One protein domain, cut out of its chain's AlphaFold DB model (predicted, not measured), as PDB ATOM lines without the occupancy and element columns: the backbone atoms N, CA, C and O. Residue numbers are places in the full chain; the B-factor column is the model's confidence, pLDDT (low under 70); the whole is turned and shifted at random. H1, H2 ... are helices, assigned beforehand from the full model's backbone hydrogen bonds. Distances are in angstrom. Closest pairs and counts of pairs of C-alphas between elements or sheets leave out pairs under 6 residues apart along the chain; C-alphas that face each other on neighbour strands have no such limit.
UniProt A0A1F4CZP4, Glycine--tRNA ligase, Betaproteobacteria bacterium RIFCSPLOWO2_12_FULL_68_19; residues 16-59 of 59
ATOM      1  N   PRO A  16       3.656 -29.950  32.266       74.69
ATOM      2  CA  PRO A  16       4.154 -30.782  31.171       74.69
ATOM      3  C   PRO A  16       5.470 -30.270  30.571       74.69
ATOM      4  O   PRO A  16       6.264 -31.076  30.089       74.69
ATOM      5  N   VAL A  17       5.732 -28.959  30.625       71.19
ATOM      6  CA  VAL A  17       7.020 -28.393  30.204       71.19
ATOM      7  C   VAL A  17       8.125 -28.802  31.177       71.19
ATOM      8  O   VAL A  17       9.101 -29.391  30.729       71.19
ATOM      9  N   ASP A  18       7.965 -28.598  32.487       72.00
ATOM     10  CA  ASP A  18       8.958 -29.018  33.492       72.00
ATOM     11  C   ASP A  18       9.271 -30.526  33.378       72.00
ATOM     12  O   ASP A  18      10.433 -30.924  33.339       72.00
ATOM     13  N   ALA A  19       8.249 -31.367  33.183       74.88
ATOM     14  CA  ALA A  19       8.432 -32.807  32.985       74.88
ATOM     15  C   ALA A  19       9.201 -33.166  31.696       74.88
ATOM     16  O   ALA A  19       9.910 -34.176  31.649       74.88
ATOM     17  N   PHE A  20       9.065 -32.364  30.634       73.00
ATOM     18  CA  PHE A  20       9.875 -32.508  29.424       73.00
ATOM     19  C   PHE A  20      11.347 -32.173  29.705       73.00
ATOM     20  O   PHE A  20      12.230 -32.899  29.252       73.00
ATOM     21  N   PHE A  21      11.616 -31.125  30.490       68.38
ATOM     22  CA  PHE A  21      12.974 -30.756  30.903       68.38
ATOM     23  C   PHE A  21      13.630 -31.831  31.778       68.38
ATOM     24  O   PHE A  21      14.774 -32.194  31.514       68.38
ATOM     25  N   ASP A  22      12.903 -32.390  32.748       70.62
ATOM     26  CA  ASP A  22      13.416 -33.455  33.621       70.62
ATOM     27  C   ASP A  22      13.788 -34.725  32.838       70.62
ATOM     28  O   ASP A  22      14.715 -35.450  33.204       70.62
ATOM     29  N   LYS A  23      13.077 -35.002  31.738       68.44
ATOM     30  CA  LYS A  23      13.311 -36.188  30.901       68.44
ATOM     31  C   LYS A  23      14.333 -35.985  29.788       68.44
ATOM     32  O   LYS A  23      14.901 -36.970  29.311       68.44
ATOM     33  N   VAL A  24      14.577 -34.756  29.338       66.75
ATOM     34  CA  VAL A  24      15.558 -34.490  28.281       66.75
ATOM     35  C   VAL A  24      16.940 -34.338  28.905       66.75
ATOM     36  O   VAL A  24      17.310 -33.291  29.425       66.75
ATOM     37  N   MET A  25      17.748 -35.392  28.803       62.53
ATOM     38  CA  MET A  25      19.153 -35.363  29.209       62.53
ATOM     39  C   MET A  25      19.911 -34.304  28.380       62.53
ATOM     40  O   MET A  25      20.200 -34.494  27.200       62.53
ATOM     41  N   VAL A  26      20.210 -33.150  28.978       64.12
ATOM     42  CA  VAL A  26      20.805 -31.987  28.284       64.12
ATOM     43  C   VAL A  26      22.285 -32.203  27.954       64.12
ATOM     44  O   VAL A  26      22.791 -31.705  26.947       64.12
ATOM     45  N   MET A  27      22.973 -32.986  28.783       64.00
ATOM     46  CA  MET A  27      24.415 -33.217  28.718       64.00
ATOM     47  C   MET A  27      24.750 -34.380  27.782       64.00
ATOM     48  O   MET A  27      25.211 -35.434  28.211       64.00
ATOM     49  N   ASP A  28      24.486 -34.185  26.491       76.12
ATOM     50  CA  ASP A  28      24.922 -35.120  25.454       76.12
ATOM     51  C   ASP A  28      26.454 -35.107  25.297       76.12
ATOM     52  O   ASP A  28      27.103 -34.082  25.534       76.12
ATOM     53  N   LYS A  29      27.032 -36.238  24.874       79.38
ATOM     54  CA  LYS A  29      28.472 -36.353  24.593       79.38
ATOM     55  C   LYS A  29      28.846 -35.649  23.287       79.38
ATOM     56  O   LYS A  29      29.978 -35.185  23.174       79.38
ATOM     57  N   ASP A  30      27.920 -35.543  22.325       87.62
ATOM     58  CA  ASP A  30      28.147 -34.739  21.120       87.62
ATOM     59  C   ASP A  30      27.976 -33.242  21.464       87.62
ATOM     60  O   ASP A  30      26.872 -32.797  21.809       87.62
ATOM     61  N   PRO A  31      29.040 -32.424  21.349       85.38
ATOM     62  CA  PRO A  31      28.982 -31.006  21.679       85.38
ATOM     63  C   PRO A  31      27.992 -30.219  20.809       85.38
ATOM     64  O   PRO A  31      27.443 -29.227  21.288       85.38
ATOM     65  N   ARG A  32      27.708 -30.654  19.573       87.56
ATOM     66  CA  ARG A  32      26.717 -30.023  18.684       87.56
ATOM     67  C   ARG A  32      25.298 -30.300  19.160       87.56
ATOM     68  O   ARG A  32      24.473 -29.389  19.203       87.56
ATOM     69  N   VAL A  33      25.025 -31.537  19.577       85.06
ATOM     70  CA  VAL A  33      23.724 -31.927  20.140       85.06
ATOM     71  C   VAL A  33      23.490 -31.205  21.463       85.06
ATOM     72  O   VAL A  33      22.416 -30.643  21.678       85.06
ATOM     73  N   ARG A  34      24.515 -31.131  22.316       84.44
ATOM     74  CA  ARG A  34      24.473 -30.365  23.564       84.44
ATOM     75  C   ARG A  34      24.217 -28.877  23.319       84.44
ATOM     76  O   ARG A  34      23.344 -28.308  23.965       84.44
ATOM     77  N   ALA A  35      24.930 -28.249  22.381       83.62
ATOM     78  CA  ALA A  35      24.734 -26.837  22.045       83.62
ATOM     79  C   ALA A  35      23.316 -26.562  21.521       83.62
ATOM     80  O   ALA A  35      22.682 -25.598  21.952       83.62
ATOM     81  N   ASN A  36      22.788 -27.441  20.664       85.44
ATOM     82  CA  ASN A  36      21.418 -27.338  20.171       85.44
ATOM     83  C   ASN A  36      20.394 -27.452  21.314       85.44
ATOM     84  O   ASN A  36      19.493 -26.622  21.424       85.44
ATOM     85  N   ARG A  37      20.574 -28.428  22.217       84.38
ATOM     86  CA  ARG A  37      19.727 -28.579  23.409       84.38
ATOM     87  C   ARG A  37      19.804 -27.327  24.284       84.38
ATOM     88  O   ARG A  37      18.770 -26.737  24.550       84.38
ATOM     89  N   ILE A  38      20.990 -26.842  24.649       81.38
ATOM     90  CA  ILE A  38      21.144 -25.626  25.470       81.38
ATOM     91  C   ILE A  38      20.479 -24.403  24.814       81.38
ATOM     92  O   ILE A  38      19.767 -23.657  25.490       81.38
ATOM     93  N   GLY A  39      20.655 -24.202  23.505       84.38
ATOM     94  CA  GLY A  39      20.022 -23.098  22.776       84.38
ATOM     95  C   GLY A  39      18.492 -23.188  22.761       84.38
ATOM     96  O   GLY A  39      17.797 -22.187  22.983       84.38
ATOM     97  N   PHE A  40      17.963 -24.396  22.567       83.88
ATOM     98  CA  PHE A  40      16.532 -24.670  22.631       83.88
ATOM     99  C   PHE A  40      15.969 -24.409  24.034       83.88
ATOM    100  O   PHE A  40      14.998 -23.666  24.176       83.88
ATOM    101  N   LEU A  41      16.625 -24.926  25.075       80.44
ATOM    102  CA  LEU A  41      16.235 -24.732  26.473       80.44
ATOM    103  C   LEU A  41      16.266 -23.252  26.864       80.44
ATOM    104  O   LEU A  41      15.336 -22.776  27.504       80.44
ATOM    105  N   GLY A  42      17.280 -22.497  26.433       79.94
ATOM    106  CA  GLY A  42      17.353 -21.056  26.682       79.94
ATOM    107  C   GLY A  42      16.215 -20.280  26.011       79.94
ATOM    108  O   GLY A  42      15.670 -19.343  26.593       79.94
ATOM    109  N   THR A  43      15.817 -20.679  24.802       82.75
ATOM    110  CA  THR A  43      14.678 -20.068  24.098       82.75
ATOM    111  C   THR A  43      13.360 -20.413  24.776       82.75
ATOM    112  O   THR A  43      12.546 -19.526  25.027       82.75
ATOM    113  N   LEU A  44      13.182 -21.678  25.145       78.44
ATOM    114  CA  LEU A  44      11.995 -22.155  25.837       78.44
ATOM    115  C   LEU A  44      11.855 -21.511  27.224       78.44
ATOM    116  O   LEU A  44      10.777 -21.033  27.561       78.44
ATOM    117  N   HIS A  45      12.948 -21.388  27.980       75.56
ATOM    118  CA  HIS A  45      12.979 -20.706  29.276       75.56
ATOM    119  C   HIS A  45      12.544 -19.238  29.165       75.56
ATOM    120  O   HIS A  45      11.721 -18.775  29.952       75.56
ATOM    121  N   ARG A  46      13.027 -18.502  28.154       79.38
ATOM    122  CA  ARG A  46      12.590 -17.114  27.912       79.38
ATOM    123  C   ARG A  46      11.099 -17.022  27.589       79.38
ATOM    124  O   ARG A  46      10.419 -16.130  28.095       79.38
ATOM    125  N   THR A  47      10.587 -17.939  26.773       77.44
ATOM    126  CA  THR A  47       9.157 -18.004  26.444       77.44
ATOM    127  C   THR A  47       8.315 -18.316  27.683       77.44
ATOM    128  O   THR A  47       7.287 -17.679  27.896       77.44
ATOM    129  N   MET A  48       8.780 -19.224  28.544       71.38
ATOM    130  CA  MET A  48       8.101 -19.564  29.797       71.38
ATOM    131  C   MET A  48       8.129 -18.421  30.814       71.38
ATOM    132  O   MET A  48       7.101 -18.147  31.424       71.38
ATOM    133  N   ASN A  49       9.244 -17.697  30.958       73.81
ATOM    134  CA  ASN A  49       9.297 -16.523  31.838       73.81
ATOM    135  C   ASN A  49       8.330 -15.431  31.390       73.81
ATOM    136  O   ASN A  49       7.644 -14.856  32.224       73.81
ATOM    137  N   ARG A  50       8.190 -15.203  30.077       72.00
ATOM    138  CA  ARG A  50       7.160 -14.296  29.553       72.00
ATOM    139  C   ARG A  50       5.757 -14.726  29.971       72.00
ATOM    140  O   ARG A  50       4.976 -13.898  30.419       72.00
ATOM    141  N   ILE A  51       5.445 -16.014  29.856       69.56
ATOM    142  CA  ILE A  51       4.152 -16.560  30.289       69.56
ATOM    143  C   ILE A  51       3.957 -16.386  31.804       69.56
ATOM    144  O   ILE A  51       2.881 -15.978  32.246       69.56
ATOM    145  N   ALA A  52       4.991 -16.656  32.602       68.12
ATOM    146  CA  ALA A  52       4.958 -16.483  34.048       68.12
ATOM    147  C   ALA A  52       4.772 -15.008  34.453       68.12
ATOM    148  O   ALA A  52       3.976 -14.722  35.347       68.12
ATOM    149  N   ASP A  53       5.427 -14.063  33.778       67.50
ATOM    150  CA  ASP A  53       5.245 -12.624  34.006       67.50
ATOM    151  C   ASP A  53       3.826 -12.170  33.657       67.50
ATOM    152  O   ASP A  53       3.194 -11.466  34.443       67.50
ATOM    153  N   LEU A  54       3.274 -12.649  32.536       63.88
ATOM    154  CA  LEU A  54       1.865 -12.436  32.209       63.88
ATOM    155  C   LEU A  54       0.942 -12.971  33.321       63.88
ATOM    156  O   LEU A  54       0.006 -12.281  33.720       63.88
ATOM    157  N   SER A  55       1.229 -14.154  33.876       61.62
ATOM    158  CA  SER A  55       0.450 -14.732  34.983       61.62
ATOM    159  C   SER A  55       0.495 -13.904  36.271       61.62
ATOM    160  O   SER A  55      -0.499 -13.849  36.992       61.62
ATOM    161  N   LYS A  56       1.612 -13.217  36.545       63.31
ATOM    162  CA  LYS A  56       1.752 -12.314  37.697       63.31
ATOM    163  C   LYS A  56       0.999 -10.999  37.518       63.31
ATOM    164  O   LYS A  56       0.544 -10.440  38.509       63.31
ATOM    165  N   LEU A  57       0.883 -10.516  36.282       59.53
ATOM    166  CA  LEU A  57       0.168  -9.281  35.941       59.53
ATOM    167  C   LEU A  57      -1.357  -9.437  35.980       59.53
ATOM    168  O   LEU A  57      -2.068  -8.450  36.119       59.53
ATOM    169  N   ALA A  58      -1.865 -10.661  35.846       56.31
ATOM    170  CA  ALA A  58      -3.297 -10.961  35.841       56.31
ATOM    171  C   ALA A  58      -3.928 -11.102  37.239       56.31
ATOM    172  O   ALA A  58      -5.038 -11.629  37.348       56.31
ATOM    173  N   LYS A  59      -3.203 -10.711  38.290       48.25
ATOM    174  CA  LYS A  59      -3.621 -10.824  39.688       48.25
ATOM    175  C   LYS A  59      -4.157  -9.504  40.223       48.25
ATOM    176  O   LYS A  59      -3.553  -8.461  39.900       48.25
TER     177      LYS A  59
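AT A GLANCE: This is residues 16 to 59 of the 59 residues of the protein "Glycine--tRNA ligase" of Betaproteobacteria bacterium RIFCSPLOWO2_12_FULL_68_19 (UniProt A0A1F4CZP4). A short helix, H1, leads through an extended link that folds back into one long helix, H2, in a lopsided U with one short arm and one long arm. The far end of H2 and the tail, residues 49 to 59, stick out free and make much of the length. The printed part has 44 residues, with H1 then H2 and no named strand: all helix. It is loose, with a radius of gyration of the C-alphas of 13.1 A, and spans 44 by 17 by 9 A.

HOW THE PARTS SIT: H1, residues 16 to 23, and H2, residues 31 to 57, are only just apart, their closest C-alphas 8.2 A from each other. Seven residues make the short link between them. In H1 and H2 every O i to N i+4 pair is within hydrogen-bond range.

IN THESE COORDINATES: H1 begins at C-alpha 16 (4.154, -30.782, 31.171) and measures 10.6 A. H2 runs 38.8 A from C-alpha 31 (28.982, -31.006, 21.679) to C-alpha 57 (0.168, -9.281, 35.941).

THE WHOLE: The two C-alphas farthest apart, those of Asp 30 and Lys 59, are 43.9 A apart. The printed part has no cut. Its mean pLDDT is 73.8; residue 21, residues 23 to 27 and residues 51 to 59 are under 70.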